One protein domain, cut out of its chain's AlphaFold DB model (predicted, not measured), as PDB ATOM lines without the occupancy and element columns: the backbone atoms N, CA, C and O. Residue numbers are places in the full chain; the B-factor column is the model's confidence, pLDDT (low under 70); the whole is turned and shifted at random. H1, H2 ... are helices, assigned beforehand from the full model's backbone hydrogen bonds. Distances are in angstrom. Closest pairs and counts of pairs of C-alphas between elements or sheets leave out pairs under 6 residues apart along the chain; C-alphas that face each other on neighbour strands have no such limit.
ATOM      1  N   ALA A   8     -30.457 -66.256   1.640       92.06
ATOM      2  CA  ALA A   8     -30.345 -66.892   0.331       92.06
ATOM      3  C   ALA A   8     -31.346 -66.357  -0.712       92.06
ATOM      4  O   ALA A   8     -30.972 -66.171  -1.867       92.06
ATOM      5  N   VAL A   9     -32.596 -66.066  -0.329       93.81
ATOM      6  CA  VAL A   9     -33.622 -65.555  -1.261       93.81
ATOM      7  C   VAL A   9     -33.306 -64.120  -1.677       93.81
ATOM      8  O   VAL A   9     -33.410 -63.778  -2.855       93.81
ATOM      9  N   ALA A  10     -32.866 -63.289  -0.728       93.56
ATOM     10  CA  ALA A  10     -32.427 -61.931  -1.032       93.56
ATOM     11  C   ALA A  10     -31.223 -61.953  -1.985       93.56
ATOM     12  O   ALA A  10     -31.263 -61.289  -3.018       93.56
ATOM     13  N   LEU A  11     -30.209 -62.772  -1.690       95.88
ATOM     14  CA  LEU A  11     -29.026 -62.929  -2.534       95.88
ATOM     15  C   LEU A  11     -29.373 -63.434  -3.942       95.88
ATOM     16  O   LEU A  11     -28.876 -62.882  -4.920       95.88
ATOM     17  N   ALA A  12     -30.256 -64.430  -4.067       96.62
ATOM     18  CA  ALA A  12     -30.689 -64.953  -5.365       96.62
ATOM     19  C   ALA A  12     -31.322 -63.862  -6.243       96.62
ATOM     20  O   ALA A  12     -31.021 -63.772  -7.432       96.62
ATOM     21  N   ARG A  13     -32.138 -62.975  -5.654       96.56
ATOM     22  CA  ARG A  13     -32.706 -61.820  -6.366       96.56
ATOM     23  C   ARG A  13     -31.626 -60.841  -6.833       96.56
ATOM     24  O   ARG A  13     -31.708 -60.343  -7.950       96.56
ATOM     25  N   GLN A  14     -30.629 -60.554  -5.998       96.56
ATOM     26  CA  GLN A  14     -29.532 -59.647  -6.360       96.56
ATOM     27  C   GLN A  14     -28.669 -60.238  -7.484       96.56
ATOM     28  O   GLN A  14     -28.357 -59.549  -8.452       96.56
ATOM     29  N   LEU A  15     -28.349 -61.534  -7.399       97.56
ATOM     30  CA  LEU A  15     -27.650 -62.262  -8.458       97.56
ATOM     31  C   LEU A  15     -28.454 -62.269  -9.758       97.56
ATOM     32  O   LEU A  15     -27.879 -62.039 -10.816       97.56
ATOM     33  N   PHE A  16     -29.773 -62.466  -9.690       98.00
ATOM     34  CA  PHE A  16     -30.642 -62.404 -10.864       98.00
ATOM     35  C   PHE A  16     -30.553 -61.045 -11.570       98.00
ATOM     36  O   PHE A  16     -30.422 -61.007 -12.793       98.00
ATOM     37  N   VAL A  17     -30.559 -59.935 -10.821       98.19
ATOM     38  CA  VAL A  17     -30.374 -58.588 -11.389       98.19
ATOM     39  C   VAL A  17     -29.013 -58.469 -12.073       98.19
ATOM     40  O   VAL A  17     -28.956 -58.043 -13.225       98.19
ATOM     41  N   THR A  18     -27.932 -58.885 -11.406       98.19
ATOM     42  CA  THR A  18     -26.579 -58.830 -11.974       98.19
ATOM     43  C   THR A  18     -26.454 -59.660 -13.251       98.19
ATOM     44  O   THR A  18     -26.006 -59.148 -14.274       98.19
ATOM     45  N   VAL A  19     -26.881 -60.925 -13.217       98.12
ATOM     46  CA  VAL A  19     -26.809 -61.839 -14.365       98.12
ATOM     47  C   VAL A  19     -27.660 -61.324 -15.520       98.12
ATOM     48  O   VAL A  19     -27.193 -61.322 -16.655       98.12
ATOM     49  N   THR A  20     -28.870 -60.828 -15.246       98.38
ATOM     50  CA  THR A  20     -29.741 -60.247 -16.279       98.38
ATOM     51  C   THR A  20     -29.085 -59.027 -16.918       98.38
ATOM     52  O   THR A  20     -29.023 -58.941 -18.138       98.38
ATOM     53  N   ALA A  21     -28.547 -58.106 -16.116       98.31
ATOM     54  CA  ALA A  21     -27.902 -56.902 -16.625       98.31
ATOM     55  C   ALA A  21     -26.670 -57.218 -17.488       98.31
ATOM     56  O   ALA A  21     -26.536 -56.674 -18.582       98.31
ATOM     57  N   VAL A  22     -25.811 -58.139 -17.039       97.88
ATOM     58  CA  VAL A  22     -24.653 -58.605 -17.821       97.88
ATOM     59  C   VAL A  22     -25.100 -59.322 -19.097       97.88
ATOM     60  O   VAL A  22     -24.534 -59.078 -20.157       97.88
ATOM     61  N   SER A  23     -26.150 -60.142 -19.038       97.62
ATOM     62  CA  SER A  23     -26.680 -60.842 -20.217       97.62
ATOM     63  C   SER A  23     -27.240 -59.870 -21.252       97.62
ATOM     64  O   SER A  23     -26.946 -60.004 -22.434       97.62
ATOM     65  N   VAL A  24     -28.007 -58.858 -20.825       97.81
ATOM     66  CA  VAL A  24     -28.509 -57.808 -21.727       97.81
ATOM     67  C   VAL A  24     -27.344 -57.059 -22.366       97.81
ATOM     68  O   VAL A  24     -27.353 -56.857 -23.575       97.81
ATOM     69  N   PHE A  25     -26.327 -56.695 -21.583       96.75
ATOM     70  CA  PHE A  25     -25.120 -56.059 -22.106       96.75
ATOM     71  C   PHE A  25     -24.420 -56.925 -23.165       96.75
ATOM     72  O   PHE A  25     -24.100 -56.418 -24.236       96.75
ATOM     73  N   ILE A  26     -24.263 -58.229 -22.920       95.12
ATOM     74  CA  ILE A  26     -23.705 -59.180 -23.890       95.12
ATOM     75  C   ILE A  26     -24.573 -59.260 -25.154       95.12
ATOM     76  O   ILE A  26     -24.050 -59.218 -26.260       95.12
ATOM     77  N   ILE A  27     -25.901 -59.317 -25.023       95.38
ATOM     78  CA  ILE A  27     -26.819 -59.377 -26.172       95.38
ATOM     79  C   ILE A  27     -26.655 -58.152 -27.084       95.38
ATOM     80  O   ILE A  27     -26.702 -58.303 -28.303       95.38
ATOM     81  N   LEU A  28     -26.404 -56.954 -26.535       94.81
ATOM     82  CA  LEU A  28     -26.188 -55.743 -27.344       94.81
ATOM     83  C   LEU A  28     -25.017 -55.882 -28.328       94.81
ATOM     84  O   LEU A  28     -25.057 -55.270 -29.395       94.81
ATOM     85  N   TRP A  29     -24.009 -56.699 -28.015       91.25
ATOM     86  CA  TRP A  29     -22.884 -56.963 -28.917       91.25
ATOM     87  C   TRP A  29     -23.261 -57.784 -30.144       91.25
ATOM     88  O   TRP A  29     -22.558 -57.715 -31.143       91.25
ATOM     89  N   PHE A  30     -24.356 -58.537 -30.093       90.56
ATOM     90  CA  PHE A  30     -24.806 -59.374 -31.207       90.56
ATOM     91  C   PHE A  30     -25.952 -58.743 -31.999       90.56
ATOM     92  O   PHE A  30     -26.297 -59.222 -33.077       90.56
ATOM     93  N   LEU A  31     -26.558 -57.671 -31.481       92.25
ATOM     94  CA  LEU A  31     -27.651 -56.991 -32.162       92.25
ATOM     95  C   LEU A  31     -27.099 -56.023 -33.219       92.25
ATOM     96  O   LEU A  31     -26.377 -55.088 -32.856       92.25
ATOM     97  N   PRO A  32     -27.440 -56.198 -34.510       92.94
ATOM     98  CA  PRO A  32     -27.028 -55.269 -35.552       92.94
ATOM     99  C   PRO A  32     -27.632 -53.891 -35.287       92.94
ATOM    100  O   PRO A  32     -28.773 -53.772 -34.838       92.94
ATOM    101  N   THR A  33     -26.873 -52.837 -35.580       94.38
ATOM    102  CA  THR A  33     -27.369 -51.469 -35.422       94.38
ATOM    103  C   THR A  33     -28.445 -51.199 -36.475       94.38
ATOM    104  O   THR A  33     -28.162 -51.304 -37.675       94.38
ATOM    105  N   PRO A  34     -29.674 -50.820 -36.078       94.19
ATOM    106  CA  PRO A  34     -30.686 -50.371 -37.021       94.19
ATOM    107  C   PRO A  34     -30.138 -49.266 -37.935       94.19
ATOM    108  O   PRO A  34     -29.511 -48.314 -37.472       94.19
ATOM    109  N   GLY A  35     -30.355 -49.407 -39.244       90.62
ATOM    110  CA  GLY A  35     -29.809 -48.501 -40.258       90.62
ATOM    111  C   GLY A  35     -28.490 -48.951 -40.897       90.62
ATOM    112  O   GLY A  35     -28.081 -48.331 -41.873       90.62
ATOM    113  N   ALA A  36     -27.872 -50.038 -40.415       89.12
ATOM    114  CA  ALA A  36     -26.679 -50.655 -41.013       89.12
ATOM    115  C   ALA A  36     -26.968 -51.969 -41.781       89.12
ATOM    116  O   ALA A  36     -26.039 -52.664 -42.190       89.12
ATOM    117  N   SER A  37     -28.246 -52.320 -41.992       82.56
ATOM    118  CA  SER A  37     -28.694 -53.591 -42.594       82.56
ATOM    119  C   SER A  37     -27.974 -54.001 -43.894       82.56
ATOM    120  O   SER A  37     -27.579 -55.164 -43.975       82.56
ATOM    121  N   PRO A  38     -27.711 -53.097 -44.865       76.81
ATOM    122  CA  PRO A  38     -27.082 -53.492 -46.129       76.81
ATOM    123  C   PRO A  38     -25.680 -54.100 -45.981       76.81
ATOM    124  O   PRO A  38     -25.292 -54.931 -46.794       76.81
ATOM    125  N   LEU A  39     -24.913 -53.719 -44.951       74.44
ATOM    126  CA  LEU A  39     -23.572 -54.276 -44.729       74.44
ATOM    127  C   LEU A  39     -23.600 -55.665 -44.092       74.44
ATOM    128  O   LEU A  39     -22.742 -56.495 -44.395       74.44
ATOM    129  N   PHE A  40     -24.595 -55.936 -43.246       75.50
ATOM    130  CA  PHE A  40     -24.785 -57.264 -42.664       75.50
ATOM    131  C   PHE A  40     -25.197 -58.287 -43.730       75.50
ATOM    132  O   PHE A  40     -24.717 -59.417 -43.715       75.50
ATOM    133  N   GLU A  41     -26.021 -57.877 -44.699       77.38
ATOM    134  CA  GLU A  41     -26.437 -58.724 -45.827       77.38
ATOM    135  C   GLU A  41     -25.276 -59.088 -46.768       77.38
ATOM    136  O   GLU A  41     -25.296 -60.144 -47.395       77.38
ATOM    137  N   GLN A  42     -24.228 -58.261 -46.824       76.19
ATOM    138  CA  GLN A  42     -23.022 -58.510 -47.624       76.19
ATOM    139  C   GLN A  42     -22.007 -59.437 -46.930       76.19
ATOM    140  O   GLN A  42     -20.892 -59.601 -47.423       76.19
ATOM    141  N   GLY A  43     -22.354 -60.031 -45.782       66.81
ATOM    142  CA  GLY A  43     -21.462 -60.924 -45.038       66.81
ATOM    143  C   GLY A  43     -20.269 -60.211 -44.397       66.81
ATOM    144  O   GLY A  43     -19.306 -60.859 -43.989       66.81
ATOM    145  N   SER A  44     -20.311 -58.879 -44.299       64.56
ATOM    146  CA  SER A  44     -19.259 -58.123 -43.630       64.56
ATOM    147  C   SER A  44     -19.372 -58.358 -42.124       64.56
ATOM    148  O   SER A  44     -20.321 -57.904 -41.485       64.56
ATOM    149  N   SER A  45     -18.399 -59.064 -41.541       57.94
ATOM    150  CA  SER A  45     -18.242 -59.179 -40.086       57.94
ATOM    151  C   SER A  45     -17.741 -57.850 -39.529       57.94
ATOM    152  O   SER A  45     -16.568 -57.696 -39.192       57.94
ATOM    153  N   VAL A  46     -18.611 -56.846 -39.477       61.78
ATOM    154  CA  VAL A  46     -18.244 -55.549 -38.918       61.78
ATOM    155  C   VAL A  46     -18.610 -55.563 -37.441       61.78
ATOM    156  O   VAL A  46     -19.685 -55.114 -37.048       61.78
ATOM    157  N   SER A  47     -17.697 -56.061 -36.603       66.44
ATOM    158  CA  SER A  47     -17.817 -56.004 -35.134       66.44
ATOM    159  C   SER A  47     -18.105 -54.580 -34.619       66.44
ATOM    160  O   SER A  47     -18.630 -54.403 -33.526       66.44
ATOM    161  N   TYR A  48     -17.832 -53.560 -35.441       72.31
ATOM    162  CA  TYR A  48     -18.080 -52.141 -35.183       72.31
ATOM    163  C   TYR A  48     -19.494 -51.637 -35.543       72.31
ATOM    164  O   TYR A  48     -19.773 -50.457 -35.351       72.31
ATOM    165  N   LEU A  49     -20.392 -52.480 -36.069       85.88
ATOM    166  CA  LEU A  49     -21.751 -52.074 -36.481       85.88
ATOM    167  C   LEU A  49     -22.863 -52.658 -35.608       85.88
ATOM    168  O   LEU A  49     -24.028 -52.686 -36.010       85.88
ATOM    169  N   THR A  50     -22.545 -53.097 -34.400       91.75
ATOM    170  CA  THR A  50     -23.520 -53.631 -33.443       91.75
ATOM    171  C   THR A  50     -23.989 -52.538 -32.481       91.75
ATOM    172  O   THR A  50     -23.357 -51.485 -32.356       91.75
ATOM    173  N   LEU A  51     -25.106 -52.757 -31.781       93.56
ATOM    174  CA  LEU A  51     -25.567 -51.823 -30.747       93.56
ATOM    175  C   LEU A  51     -24.532 -51.661 -29.622       93.56
ATOM    176  O   LEU A  51     -24.449 -50.600 -29.006       93.56
ATOM    177  N   GLY A  52     -23.732 -52.701 -29.381       89.62
ATOM    178  CA  GLY A  52     -22.621 -52.727 -28.437       89.62
ATOM    179  C   GLY A  52     -21.298 -52.170 -28.969       89.62
ATOM    180  O   GLY A  52     -20.325 -52.212 -28.226       89.62
ATOM    181  N   ALA A  53     -21.235 -51.627 -30.192       88.38
ATOM    182  CA  ALA A  53     -19.976 -51.243 -30.847       88.38
ATOM    183  C   ALA A  53     -19.098 -50.273 -30.035       88.38
ATOM    184  O   ALA A  53     -17.877 -50.402 -30.024       88.38
ATOM    185  N   PHE A  54     -19.703 -49.310 -29.332       88.62
ATOM    186  CA  PHE A  54     -18.961 -48.387 -28.462       88.62
ATOM    187  C   PHE A  54     -18.646 -48.961 -27.079       88.62
ATOM    188  O   PHE A  54     -17.800 -48.410 -26.371       88.62
ATOM    189  N   ASN A  55     -19.299 -50.059 -26.689       91.25
ATOM    190  CA  ASN A  55     -19.103 -50.706 -25.399       91.25
ATOM    191  C   ASN A  55     -19.264 -49.687 -24.232       91.25
ATOM    192  O   ASN A  55     -20.015 -48.715 -24.325       91.25
ATOM    193  N   ILE A  56     -18.571 -49.887 -23.110       94.56
ATOM    194  CA  ILE A  56     -18.474 -48.949 -21.986       94.56
ATOM    195  C   ILE A  56     -17.373 -47.899 -22.178       94.56
ATOM    196  O   ILE A  56     -17.191 -47.042 -21.311       94.56
ATOM    197  N   THR A  57     -16.633 -47.937 -23.289       93.62
ATOM    198  CA  THR A  57     -15.438 -47.112 -23.512       93.62
ATOM    199  C   THR A  57     -15.712 -45.607 -23.407       93.62
ATOM    200  O   THR A  57     -15.009 -44.958 -22.630       93.62
ATOM    201  N   PRO A  58     -16.750 -45.022 -24.050       95.75
ATOM    202  CA  PRO A  58     -17.058 -43.598 -23.892       95.75
ATOM    203  C   PRO A  58     -17.304 -43.203 -22.433       95.75
ATOM    204  O   PRO A  58     -16.917 -42.117 -21.999       95.75
ATOM    205  N   ILE A  59     -17.923 -44.096 -21.656       96.56
ATOM    206  CA  ILE A  59     -18.202 -43.877 -20.239       96.56
ATOM    207  C   ILE A  59     -16.887 -43.907 -19.456       96.56
ATOM    208  O   ILE A  59     -16.594 -42.962 -18.729       96.56
ATOM    209  N   VAL A  60     -16.049 -44.930 -19.645       94.38
ATOM    210  CA  VAL A  60     -14.725 -45.029 -19.005       94.38
ATOM    211  C   VAL A  60     -13.867 -43.795 -19.312       94.38
ATOM    212  O   VAL A  60     -13.317 -43.185 -18.390       94.38
ATOM    213  N   SER A  61     -13.815 -43.356 -20.575       94.12
ATOM    214  CA  SER A  61     -13.120 -42.128 -20.978       94.12
ATOM    215  C   SER A  61     -13.673 -40.896 -20.260       94.12
ATOM    216  O   SER A  61     -12.904 -40.070 -19.769       94.12
ATOM    217  N   ALA A  62     -14.994 -40.781 -20.125       96.50
ATOM    218  CA  ALA A  62     -15.616 -39.676 -19.407       96.50
ATOM    219  C   ALA A  62     -15.290 -39.666 -17.906       96.50
ATOM    220  O   ALA A  62     -15.073 -38.594 -17.339       96.50
ATOM    221  N   PHE A  63     -15.207 -40.827 -17.251       95.75
ATOM    222  CA  PHE A  63     -14.750 -40.913 -15.858       95.75
ATOM    223  C   PHE A  63     -13.311 -40.430 -15.701       95.75
ATOM    224  O   PHE A  63     -13.023 -39.651 -14.793       95.75
ATOM    225  N   MET A  64     -12.424 -40.831 -16.613       93.69
ATOM    226  CA  MET A  64     -11.042 -40.354 -16.621       93.69
ATOM    227  C   MET A  64     -10.973 -38.837 -16.812       93.69
ATOM    228  O   MET A  64     -10.324 -38.148 -16.024       93.69
ATOM    229  N   LEU A  65     -11.680 -38.294 -17.806       94.94
ATOM    230  CA  LEU A  65     -11.701 -36.857 -18.087       94.94
ATOM    231  C   LEU A  65     -12.267 -36.039 -16.923       94.94
ATOM    232  O   LEU A  65     -11.699 -35.006 -16.574       94.94
ATOM    233  N   VAL A  66     -13.349 -36.498 -16.291       96.19
ATOM    234  CA  VAL A  66     -13.935 -35.814 -15.129       96.19
ATOM    235  C   VAL A  66     -12.998 -35.863 -13.924       96.19
ATOM    236  O   VAL A  66     -12.857 -34.853 -13.238       96.19
ATOM    237  N   GLU A  67     -12.308 -36.978 -13.678       94.25
ATOM    238  CA  GLU A  67     -11.330 -37.069 -12.587       94.25
ATOM    239  C   GLU A  67     -10.114 -36.154 -12.843       94.25
ATOM    240  O   GLU A  67      -9.664 -35.461 -11.925       94.25
ATOM    241  N   PHE A  68      -9.627 -36.060 -14.089       93.50
ATOM    242  CA  PHE A  68      -8.590 -35.094 -14.476       93.50
ATOM    243  C   PHE A  68      -9.063 -33.645 -14.331       93.50
ATOM    244  O   PHE A  68      -8.364 -32.819 -13.740       93.50
ATOM    245  N   ALA A  69     -10.271 -33.329 -14.795       95.38
ATOM    246  CA  ALA A  69     -10.862 -32.010 -14.610       95.38
ATOM    247  C   ALA A  69     -11.003 -31.675 -13.119       95.38
ATOM    248  O   ALA A  69     -10.658 -30.574 -12.701       95.38
ATOM    249  N   ALA A  70     -11.408 -32.636 -12.286       94.62
ATOM    250  CA  ALA A  70     -11.527 -32.454 -10.843       94.62
ATOM    251  C   ALA A  70     -10.176 -32.287 -10.124       94.62
ATOM    252  O   ALA A  70     -10.129 -31.747  -9.017       94.62
ATOM    253  N   LEU A  71      -9.061 -32.704 -10.729       92.25
ATOM    254  CA  LEU A  71      -7.723 -32.373 -10.238       92.25
ATOM    255  C   LEU A  71      -7.353 -30.918 -10.520       92.25
ATOM    256  O   LEU A  71      -6.754 -30.272  -9.658       92.25
ATOM    257  N   ILE A  72      -7.704 -30.415 -11.701       96.00
ATOM    258  CA  ILE A  72      -7.315 -29.084 -12.179       96.00
ATOM    259  C   ILE A  72      -8.240 -28.005 -11.601       96.00
ATOM    260  O   ILE A  72      -7.764 -26.980 -11.122       96.00
ATOM    261  N   VAL A  73      -9.551 -28.253 -11.592       97.06
ATOM    262  CA  VAL A  73     -10.597 -27.294 -11.219       97.06
ATOM    263  C   VAL A  73     -10.804 -27.298  -9.694       97.06
ATOM    264  O   VAL A  73     -11.347 -28.268  -9.153       97.06
ATOM    265  N   PRO A  74     -10.425 -26.230  -8.957       94.12
ATOM    266  CA  PRO A  74     -10.433 -26.245  -7.490       94.12
ATOM    267  C   PRO A  74     -11.800 -26.540  -6.842       94.12
ATOM    268  O   PRO A  74     -11.832 -27.319  -5.885       94.12
ATOM    269  N   PRO A  75     -12.943 -26.014  -7.341       95.56
ATOM    270  CA  PRO A  75     -14.259 -26.385  -6.815       95.56
ATOM    271  C   PRO A  75     -14.567 -27.884  -6.927       95.56
ATOM    272  O   PRO A  75     -15.172 -28.459  -6.025       95.56
ATOM    273  N   TRP A  76     -14.130 -28.537  -8.007       95.88
ATOM    274  CA  TRP A  76     -14.363 -29.967  -8.233       95.88
ATOM    275  C   TRP A  76     -13.404 -30.837  -7.421       95.88
ATOM    276  O   TRP A  76     -13.769 -31.937  -7.013       95.88
ATOM    277  N   ARG A  77     -12.213 -30.321  -7.089       93.44
ATOM    278  CA  ARG A  77     -11.277 -30.997  -6.183       93.44
ATOM    279  C   ARG A  77     -11.906 -31.277  -4.820       93.44
ATOM    280  O   ARG A  77     -11.668 -32.347  -4.267       93.44
ATOM    281  N   LYS A  78     -12.749 -30.367  -4.311       92.69
ATOM    282  CA  LYS A  78     -13.505 -30.574  -3.062       92.69
ATOM    283  C   LYS A  78     -14.440 -31.782  -3.165       92.69
ATOM    284  O   LYS A  78     -14.456 -32.615  -2.271       92.69
ATOM    285  N   LEU A  79     -15.116 -31.961  -4.302       93.44
ATOM    286  CA  LEU A  79     -16.020 -33.099  -4.524       93.44
ATOM    287  C   LEU A  79     -15.313 -34.462  -4.441       93.44
ATOM    288  O   LEU A  79     -15.957 -35.460  -4.137       93.44
ATOM    289  N   ARG A  80     -13.995 -34.516  -4.673       90.31
ATOM    290  CA  ARG A  80     -13.195 -35.748  -4.560       90.31
ATOM    291  C   ARG A  80     -12.944 -36.184  -3.116       90.31
ATOM    292  O   ARG A  80     -12.598 -37.346  -2.899       90.31
ATOM    293  N   ILE A  81     -13.047 -35.254  -2.169       84.88
ATOM    294  CA  ILE A  81     -12.769 -35.474  -0.743       84.88
ATOM    295  C   ILE A  81     -14.027 -35.383   0.129       84.88
ATOM    296  O   ILE A  81     -13.982 -35.801   1.272       84.88
ATOM    297  N   SER A  82     -15.154 -34.896  -0.397       84.62
ATOM    298  CA  SER A  82     -16.425 -34.765   0.337       84.62
ATOM    299  C   SER A  82     -17.222 -36.077   0.483       84.62
ATOM    300  O   SER A  82     -18.452 -36.034   0.433       84.62
ATOM    301  N   GLY A  83     -16.552 -37.230   0.579       84.44
ATOM    302  CA  GLY A  83     -17.187 -38.550   0.718       84.44
ATOM    303  C   GLY A  83     -18.198 -38.897  -0.386       84.44
ATOM    304  O   GLY A  83     -18.108 -38.420  -1.529       84.44
ATOM    305  N   VAL A  84     -19.198 -39.707  -0.028       87.19
ATOM    306  CA  VAL A  84     -20.242 -40.218  -0.935       87.19
ATOM    307  C   VAL A  84     -20.976 -39.110  -1.718       87.19
ATOM    308  O   VAL A  84     -21.060 -39.214  -2.947       87.19
ATOM    309  N   PRO A  85     -21.483 -38.011  -1.111       89.94
ATOM    310  CA  PRO A  85     -22.248 -37.007  -1.861       89.94
ATOM    311  C   PRO A  85     -21.419 -36.286  -2.932       89.94
ATOM    312  O   PRO A  85     -21.922 -35.979  -4.019       89.94
ATOM    313  N   GLY A  86     -20.144 -36.008  -2.639       91.12
ATOM    314  CA  GLY A  86     -19.217 -35.408  -3.597       91.12
ATOM    315  C   GLY A  86     -18.941 -36.339  -4.776       91.12
ATOM    316  O   GLY A  86     -19.056 -35.929  -5.937       91.12
ATOM    317  N   ARG A  87     -18.673 -37.616  -4.484       91.62
ATOM    318  CA  ARG A  87     -18.412 -38.648  -5.495       91.62
ATOM    319  C   ARG A  87     -19.614 -38.931  -6.383       91.62
ATOM    320  O   ARG A  87     -19.451 -39.008  -7.600       91.62
ATOM    321  N   GLN A  88     -20.827 -38.925  -5.837       92.62
ATOM    322  CA  GLN A  88     -22.047 -39.050  -6.634       92.62
ATOM    323  C   GLN A  88     -22.205 -37.929  -7.674       92.62
ATOM    324  O   GLN A  88     -22.677 -38.188  -8.783       92.62
ATOM    325  N   LYS A  89     -21.812 -36.687  -7.353       95.69
ATOM    326  CA  LYS A  89     -21.864 -35.566  -8.313       95.69
ATOM    327  C   LYS A  89     -20.877 -35.766  -9.461       95.69
ATOM    328  O   LYS A  89     -21.261 -35.582 -10.615       95.69
ATOM    329  N   LEU A  90     -19.649 -36.187  -9.155       95.69
ATOM    330  CA  LEU A  90     -18.641 -36.505 -10.171       95.69
ATOM    331  C   LEU A  90     -19.098 -37.674 -11.051       95.69
ATOM    332  O   LEU A  90     -19.068 -37.559 -12.271       95.69
ATOM    333  N   ARG A  91     -19.639 -38.738 -10.447       95.38
ATOM    334  CA  ARG A  91     -20.189 -39.900 -11.158       95.38
ATOM    335  C   ARG A  91     -21.294 -39.512 -12.144       95.38
ATOM    336  O   ARG A  91     -21.266 -39.920 -13.300       95.38
ATOM    337  N   ARG A  92     -22.244 -38.669 -11.720       96.75
ATOM    338  CA  ARG A  92     -23.296 -38.143 -12.611       96.75
ATOM    339  C   ARG A  92     -22.709 -37.336 -13.768       96.75
ATOM    340  O   ARG A  92     -23.140 -37.525 -14.902       96.75
ATOM    341  N   ALA A  93     -21.729 -36.474 -13.495       97.75
ATOM    342  CA  ALA A  93     -21.047 -35.716 -14.540       97.75
ATOM    343  C   ALA A  93     -20.353 -36.644 -15.552       97.75
ATOM    344  O   ALA A  93     -20.448 -36.405 -16.752       97.75
ATOM    345  N   SER A  94     -19.733 -37.735 -15.093       97.69
ATOM    346  CA  SER A  94     -19.111 -38.737 -15.963       97.69
ATOM    347  C   SER A  94     -20.120 -39.489 -16.829       97.69
ATOM    348  O   SER A  94     -19.855 -39.678 -18.009       97.69
ATOM    349  N   TYR A  95     -21.295 -39.864 -16.311       97.81
ATOM    350  CA  TYR A  95     -22.340 -40.478 -17.146       97.81
ATOM    351  C   TYR A  95     -22.860 -39.522 -18.224       97.81
ATOM    352  O   TYR A  95     -22.988 -39.915 -19.382       97.81
ATOM    353  N   VAL A  96     -23.113 -38.257 -17.866       98.25
ATOM    354  CA  VAL A  96     -23.552 -37.232 -18.828       98.25
ATOM    355  C   VAL A  96     -22.486 -37.008 -19.899       98.25
ATOM    356  O   VAL A  96     -22.796 -37.021 -21.089       98.25
ATOM    357  N   LEU A  97     -21.223 -36.854 -19.499       98.19
ATOM    358  CA  LEU A  97     -20.125 -36.688 -20.444       98.19
ATOM    359  C   LEU A  97     -19.928 -37.939 -21.313       98.19
ATOM    360  O   LEU A  97     -19.697 -37.797 -22.506       98.19
ATOM    361  N   GLY A  98     -20.076 -39.148 -20.768       97.50
ATOM    362  CA  GLY A  98     -19.976 -40.398 -21.532       97.50
ATOM    363  C   GLY A  98     -21.040 -40.503 -22.623       97.50
ATOM    364  O   GLY A  98     -20.739 -40.889 -23.753       97.50
ATOM    365  N   PHE A  99     -22.265 -40.065 -22.324       98.06
ATOM    366  CA  PHE A  99     -23.333 -39.957 -23.315       98.06
ATOM    367  C   PHE A  99     -22.994 -38.934 -24.415       98.06
ATOM    368  O   PHE A  99     -23.146 -39.228 -25.599       98.06
ATOM    369  N   ILE A 100     -22.452 -37.765 -24.047       98.38
ATOM    370  CA  ILE A 100     -21.992 -36.748 -25.012       98.38
ATOM    371  C   ILE A 100     -20.857 -37.290 -25.894       98.38
ATOM    372  O   ILE A 100     -20.891 -37.115 -27.110       98.38
ATOM    373  N   LEU A 101     -19.870 -37.978 -25.314       97.62
ATOM    374  CA  LEU A 101     -18.775 -38.593 -26.072       97.62
ATOM    375  C   LEU A 101     -19.291 -39.658 -27.040       97.62
ATOM    376  O   LEU A 101     -18.826 -39.710 -28.175       97.62
ATOM    377  N   THR A 102     -20.293 -40.439 -26.632       97.25
ATOM    378  CA  THR A 102     -20.969 -41.394 -27.524       97.25
ATOM    379  C   THR A 102     -21.629 -40.672 -28.698       97.25
ATOM    380  O   THR A 102     -21.503 -41.120 -29.832       97.25
ATOM    381  N   ALA A 103     -22.278 -39.524 -28.470       97.81
ATOM    382  CA  ALA A 103     -22.876 -38.732 -29.547       97.81
ATOM    383  C   ALA A 103     -21.826 -38.225 -30.546       97.81
ATOM    384  O   ALA A 103     -22.042 -38.299 -31.755       97.81
ATOM    385  N   ILE A 104     -20.683 -37.740 -30.051       97.06
ATOM    386  CA  ILE A 104     -19.586 -37.235 -30.888       97.06
ATOM    387  C   ILE A 104     -18.965 -38.375 -31.706       97.06
ATOM    388  O   ILE A 104     -18.861 -38.265 -32.927       97.06
ATOM    389  N   GLN A 105     -18.592 -39.477 -31.050       95.50
ATOM    390  CA  GLN A 105     -17.979 -40.638 -31.705       95.50
ATOM    391  C   GLN A 105     -18.945 -41.312 -32.686       95.50
ATOM    392  O   GLN A 105     -18.568 -41.607 -33.818       95.50
ATOM    393  N   GLY A 106     -20.209 -41.478 -32.286       95.00
ATOM    394  CA  GLY A 106     -21.288 -41.957 -33.143       95.00
ATOM    395  C   GLY A 106     -21.454 -41.086 -34.380       95.00
ATOM    396  O   GLY A 106     -21.454 -41.605 -35.490       95.00
ATOM    397  N   SER A 107     -21.511 -39.761 -34.216       95.81
ATOM    398  CA  SER A 107     -21.648 -38.832 -35.344       95.81
ATOM    399  C   SER A 107     -20.488 -38.963 -36.329       95.81
ATOM    400  O   SER A 107     -20.728 -39.089 -37.528       95.81
ATOM    401  N   ALA A 108     -19.246 -39.007 -35.836       93.62
ATOM    402  CA  ALA A 108     -18.065 -39.198 -36.678       93.62
ATOM    403  C   ALA A 108     -18.124 -40.526 -37.453       93.62
ATOM    404  O   ALA A 108     -17.945 -40.535 -38.669       93.62
ATOM    405  N   MET A 109     -18.468 -41.628 -36.777       91.62
ATOM    406  CA  MET A 109     -18.602 -42.943 -37.412       91.62
ATOM    407  C   MET A 109     -19.703 -42.948 -38.480       91.62
ATOM    408  O   MET A 109     -19.500 -43.441 -39.584       91.62
ATOM    409  N   THR A 110     -20.863 -42.350 -38.196       93.19
ATOM    410  CA  THR A 110     -21.951 -42.274 -39.181       93.19
ATOM    411  C   THR A 110     -21.610 -41.405 -40.392       93.19
ATOM    412  O   THR A 110     -22.057 -41.721 -41.487       93.19
ATOM    413  N   GLN A 111     -20.800 -40.349 -40.229       92.81
ATOM    414  CA  GLN A 111     -20.323 -39.527 -41.348       92.81
ATOM    415  C   GLN A 111     -19.363 -40.306 -42.245       92.81
ATOM    416  O   GLN A 111     -19.502 -40.254 -43.462       92.81
ATOM    417  N   MET A 112     -18.441 -41.076 -41.657       89.25
ATOM    418  CA  MET A 112     -17.533 -41.943 -42.421       89.25
ATOM    419  C   MET A 112     -18.277 -42.993 -43.254       89.25
ATOM    420  O   MET A 112     -17.782 -43.427 -44.288       89.25
ATOM    421  N   LEU A 113     -19.462 -43.403 -42.802       88.62
ATOM    422  CA  LEU A 113     -20.279 -44.426 -43.448       88.62
ATOM    423  C   LEU A 113     -21.399 -43.855 -44.332       88.62
ATOM    424  O   LEU A 113     -22.088 -44.624 -45.002       88.62
ATOM    425  N   ALA A 114     -21.588 -42.530 -44.357       89.19
ATOM    426  CA  ALA A 114     -22.724 -41.882 -45.015       89.19
ATOM    427  C   ALA A 114     -22.765 -42.118 -46.533       89.19
ATOM    428  O   ALA A 114     -23.850 -42.206 -47.104       89.19
ATOM    429  N   ASP A 115     -21.602 -42.283 -47.166       88.38
ATOM    430  CA  ASP A 115     -21.490 -42.534 -48.608       88.38
ATOM    431  C   ASP A 115     -21.794 -43.994 -48.992       88.38
ATOM    432  O   ASP A 115     -21.876 -44.337 -50.173       88.38
ATOM    433  N   THR A 116     -21.991 -44.880 -48.009       86.38
ATOM    434  CA  THR A 116     -22.322 -46.283 -48.270       86.38
ATOM    435  C   THR A 116     -23.811 -46.424 -48.578       86.38
ATOM    436  O   THR A 116     -24.676 -46.143 -47.743       86.38
ATOM    437  N   SER A 117     -24.125 -46.894 -49.787       82.94
ATOM    438  CA  SER A 117     -25.499 -47.006 -50.281       82.94
ATOM    439  C   SER A 117     -26.405 -47.804 -49.338       82.94
ATOM    440  O   SER A 117     -26.094 -48.940 -48.980       82.94
ATOM    441  N   GLY A 118     -27.560 -47.227 -48.994       85.12
ATOM    442  CA  GLY A 118     -28.601 -47.878 -48.192       85.12
ATOM    443  C   GLY A 118     -28.444 -47.730 -46.677       85.12
ATOM    444  O   GLY A 118     -29.328 -48.169 -45.940       85.12
ATOM    445  N   MET A 119     -27.368 -47.103 -46.196       89.56
ATOM    446  CA  MET A 119     -27.235 -46.793 -44.775       89.56
ATOM    447  C   MET A 119     -28.184 -45.680 -44.329       89.56
ATOM    448  O   MET A 119     -28.515 -44.768 -45.087       89.56
ATOM    449  N   GLN A 120     -28.581 -45.728 -43.056       94.31
ATOM    450  CA  GLN A 120     -29.375 -44.686 -42.403       94.31
ATOM    451  C   GLN A 120     -28.601 -44.094 -41.209       94.31
ATOM    452  O   GLN A 120     -28.871 -44.462 -40.062       94.31
ATOM    453  N   PRO A 121     -27.668 -43.148 -41.455       93.81
ATOM    454  CA  PRO A 121     -26.809 -42.530 -40.436       93.81
ATOM    455  C   PRO A 121     -27.556 -42.072 -39.176       93.81
ATOM    456  O   PRO A 121     -27.163 -42.387 -38.055       93.81
ATOM    457  N   GLY A 122     -28.684 -41.375 -39.347       95.19
ATOM    458  CA  GLY A 122     -29.467 -40.867 -38.218       95.19
ATOM    459  C   GLY A 122     -30.023 -41.973 -37.318       95.19
ATOM    460  O   GLY A 122     -29.970 -41.853 -36.094       95.19
ATOM    461  N   LEU A 123     -30.509 -43.071 -37.908       96.00
ATOM    462  CA  LEU A 123     -31.045 -44.207 -37.157       96.00
ATOM    463  C   LEU A 123     -29.935 -44.948 -36.396       96.00
ATOM    464  O   LEU A 123     -30.143 -45.336 -35.245       96.00
ATOM    465  N   MET A 124     -28.747 -45.068 -36.996       95.50
ATOM    466  CA  MET A 124     -27.583 -45.671 -36.343       95.50
ATOM    467  C   MET A 124     -27.147 -44.870 -35.114       95.50
ATOM    468  O   MET A 124     -27.011 -45.429 -34.026       95.50
ATOM    469  N   LEU A 125     -27.012 -43.545 -35.257       96.69
ATOM    470  CA  LEU A 125     -26.639 -42.661 -34.153       96.69
ATOM    471  C   LEU A 125     -27.638 -42.744 -32.991       96.69
ATOM    472  O   LEU A 125     -27.234 -42.916 -31.842       96.69
ATOM    473  N   ILE A 126     -28.943 -42.658 -33.279       97.75
ATOM    474  CA  ILE A 126     -29.993 -42.771 -32.253       97.75
ATOM    475  C   ILE A 126     -29.922 -44.131 -31.551       97.75
ATOM    476  O   ILE A 126     -30.066 -44.201 -30.329       97.75
ATOM    477  N   SER A 127     -29.656 -45.201 -32.299       96.88
ATOM    478  CA  SER A 127     -29.553 -46.558 -31.758       96.88
ATOM    479  C   SER A 127     -28.365 -46.713 -30.804       96.88
ATOM    480  O   SER A 127     -28.532 -47.246 -29.706       96.88
ATOM    481  N   TRP A 128     -27.192 -46.180 -31.155       97.19
ATOM    482  CA  TRP A 128     -26.020 -46.181 -30.273       97.19
ATOM    483  C   TRP A 128     -26.210 -45.322 -29.020       97.19
ATOM    484  O   TRP A 128     -25.799 -45.718 -27.929       97.19
ATOM    485  N   LEU A 129     -26.885 -44.175 -29.136       98.00
ATOM    486  CA  LEU A 129     -27.254 -43.365 -27.972       98.00
ATOM    487  C   LEU A 129     -28.232 -44.105 -27.054       98.00
ATOM    488  O   LEU A 129     -28.053 -44.100 -25.835       98.00
ATOM    489  N   GLY A 130     -29.227 -44.785 -27.629       98.12
ATOM    490  CA  GLY A 130     -30.152 -45.644 -26.892       98.12
ATOM    491  C   GLY A 130     -29.430 -46.776 -26.155       98.12
ATOM    492  O   GLY A 130     -29.673 -46.986 -24.966       98.12
ATOM    493  N   ALA A 131     -28.491 -47.450 -26.823       97.62
ATOM    494  CA  ALA A 131     -27.665 -48.493 -26.221       97.62
ATOM    495  C   ALA A 131     -26.801 -47.950 -25.069       97.62
ATOM    496  O   ALA A 131     -26.783 -48.539 -23.992       97.62
ATOM    497  N   CYS A 132     -26.158 -46.791 -25.237       97.94
ATOM    498  CA  CYS A 132     -25.371 -46.153 -24.178       97.94
ATOM    499  C   CYS A 132     -26.227 -45.788 -22.952       97.94
ATOM    500  O   CYS A 132     -25.852 -46.093 -21.817       97.94
ATOM    501  N   ALA A 133     -27.416 -45.212 -23.162       98.31
ATOM    502  CA  ALA A 133     -28.352 -44.923 -22.076       98.31
ATOM    503  C   ALA A 133     -28.796 -46.198 -21.337       98.31
ATOM    504  O   ALA A 133     -28.846 -46.211 -20.104       98.31
ATOM    505  N   LEU A 134     -29.068 -47.281 -22.076       98.25
ATOM    506  CA  LEU A 134     -29.393 -48.586 -21.500       98.25
ATOM    507  C   LEU A 134     -28.225 -49.135 -20.668       98.25
ATOM    508  O   LEU A 134     -28.438 -49.515 -19.520       98.25
ATOM    509  N   ILE A 135     -26.997 -49.111 -21.193       98.00
ATOM    510  CA  ILE A 135     -25.782 -49.545 -20.486       98.00
ATOM    511  C   ILE A 135     -25.610 -48.780 -19.167       98.00
ATOM    512  O   ILE A 135     -25.401 -49.403 -18.127       98.00
ATOM    513  N   ILE A 136     -25.766 -47.451 -19.174       97.69
ATOM    514  CA  ILE A 136     -25.723 -46.630 -17.950       97.69
ATOM    515  C   ILE A 136     -26.815 -47.071 -16.963       97.69
ATOM    516  O   ILE A 136     -26.548 -47.225 -15.771       97.69
ATOM    517  N   GLY A 137     -28.038 -47.308 -17.446       98.19
ATOM    518  CA  GLY A 137     -29.142 -47.801 -16.622       98.19
ATOM    519  C   GLY A 137     -28.844 -49.154 -15.968       98.19
ATOM    520  O   GLY A 137     -29.101 -49.330 -14.776       98.19
ATOM    521  N   LEU A 138     -28.250 -50.085 -16.717       98.19
ATOM    522  CA  LEU A 138     -27.861 -51.405 -16.220       98.19
ATOM    523  C   LEU A 138     -26.726 -51.326 -15.189       98.19
ATOM    524  O   LEU A 138     -26.807 -51.991 -14.157       98.19
ATOM    525  N   LEU A 139     -25.718 -50.473 -15.412       97.00
ATOM    526  CA  LEU A 139     -24.655 -50.209 -14.433       97.00
ATOM    527  C   LEU A 139     -25.244 -49.729 -13.100       97.00
ATOM    528  O   LEU A 139     -24.948 -50.296 -12.049       97.00
ATOM    529  N   ILE A 140     -26.151 -48.746 -13.149       96.00
ATOM    530  CA  ILE A 140     -26.832 -48.212 -11.960       96.00
ATOM    531  C   ILE A 140     -27.693 -49.289 -11.279       96.00
ATOM    532  O   ILE A 140     -27.770 -49.331 -10.049       96.00
ATOM    533  N   ALA A 141     -28.351 -50.161 -12.049       97.38
ATOM    534  CA  ALA A 141     -29.155 -51.251 -11.501       97.38
ATOM    535  C   ALA A 141     -28.297 -52.257 -10.715       97.38
ATOM    536  O   ALA A 141     -28.673 -52.637  -9.601       97.38
ATOM    537  N   ILE A 142     -27.129 -52.634 -11.251       97.25
ATOM    538  CA  ILE A 142     -26.168 -53.501 -10.556       97.25
ATOM    539  C   ILE A 142     -25.658 -52.815  -9.287       97.25
ATOM    540  O   ILE A 142     -25.702 -53.417  -8.220       97.25
ATOM    541  N   GLU A 143     -25.232 -51.553  -9.368       93.38
ATOM    542  CA  GLU A 143     -24.686 -50.828  -8.212       93.38
ATOM    543  C   GLU A 143     -25.686 -50.730  -7.051       93.38
ATOM    544  O   GLU A 143     -25.295 -50.855  -5.890       93.38
ATOM    545  N   ARG A 144     -26.979 -50.535  -7.351       93.38
ATOM    546  CA  ARG A 144     -28.028 -50.349  -6.334       93.38
ATOM    547  C   ARG A 144     -28.578 -51.644  -5.753       93.38
ATOM    548  O   ARG A 144     -28.943 -51.670  -4.579       93.38
ATOM    549  N   VAL A 145     -28.752 -52.671  -6.583       95.44
ATOM    550  CA  VAL A 145     -29.521 -53.873  -6.210       95.44
ATOM    551  C   VAL A 145     -28.744 -55.158  -6.463       95.44
ATOM    552  O   VAL A 145     -29.048 -56.170  -5.839       95.44
ATOM    553  N   GLY A 146     -27.757 -55.145  -7.353       96.81
ATOM    554  CA  GLY A 146     -26.987 -56.321  -7.727       96.81
ATOM    555  C   GLY A 146     -25.912 -56.728  -6.717       96.81
ATOM    556  O   GLY A 146     -25.711 -56.121  -5.663       96.81
ATOM    557  N   VAL A 147     -25.219 -57.802  -7.083       97.62
ATOM    558  CA  VAL A 147     -23.955 -58.258  -6.491       97.62
ATOM    559  C   VAL A 147     -22.805 -57.862  -7.414       97.62
ATOM    560  O   VAL A 147     -22.939 -57.954  -8.637       97.62
ATOM    561  N   GLY A 148     -21.673 -57.473  -6.832       96.69
ATOM    562  CA  GLY A 148     -20.497 -57.021  -7.559       96.69
ATOM    563  C   GLY A 148     -20.559 -55.548  -7.944       96.69
ATOM    564  O   GLY A 148     -21.518 -54.832  -7.654       96.69
TER     565      GLY A 148
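This is residues 8 to 148 of the 449 residues of an uncharacterized protein of Bradymonas sediminis (UniProt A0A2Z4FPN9). Three long helices, H1, H6 and H5, stand side by side in a flat row with H6 between the other two, each running opposite ways to its neighbour. H3 slants away from the middle of H5, and short H4 folds back to the beginning of H5; at the other end of the row, near the link from H5 to H6, lie short H2 and part of a long loop. The printed part has 141 residues with six named helices, H1 to H6 in order along the chain, and no named strand, and its class is all helix. It is loose, with a radius of gyration of the C-alphas of 17.9 A, and flat, spanning 53 by 46 by 18 A.

The longest helix is H5, residues 83 to 113, 44.7 A from its first C-alpha at (-17.187, -38.550, 0.718) to its last at (-20.279, -44.426, -43.448). H6, residues 121 to 145, measures 36.2 A and ends with C-alpha 145 at (-29.521, -53.873, -6.210). H1, residues 8 to 28, measures 30.1 A and begins with C-alpha 8 at (-30.345, -66.892, 0.331). H3, residues 57 to 72, measures 22.8 A. H4 is residues 74 to 79, and H2 is residues 37 to 41.

H5 is the hub, touching H3, H4 and H6. H5 and H6 form a helical hairpin at a shallow tilt of 23 degrees, opposite ways; their closest C-alphas, those of Thr 110 and Pro 121, are 5.0 A apart. H6 also touches H1, opposite ways at a shallow tilt of 16 degrees, with the C-alphas of Ala 21 and Leu 138 closest at 5.5 A. H1 and H5 are apart. H5 touches H3 with residues 90 to 102 alone, at a steep tilt of 51 degrees, and the C-alphas of Ile 59 and Gly 98 are closest at 4.1 A. H3 and H6 are only just apart, at 8.3 A. H3 and H4 touch only at the corner by their link, where the C-alphas of Ala 70 and Trp 76 are closest at 4.6 A. H5 touches H4 with residues 85 to 90 alone, and the C-alphas of Leu 79 and Gly 86 are closest at 4.1 A; their steep tilt of 69.8 degrees is only just short of about perpendicular. H2 touches no helix. Every O i to N i+4 pair is within hydrogen-bond range in H1, H2, H3, H5 and H6; in H4 0 of 2 are, beside 2 of 3 O i to N i+3 pairs.

The C-alphas farthest apart, those of Ala 8 and Asp 115, are 55.4 A apart. The printed part has no cut. The link from H2 to H3, residues 42 to 56, is long. The mean pLDDT of the printed part is 92.4, and residues 43 to 47 are under 70.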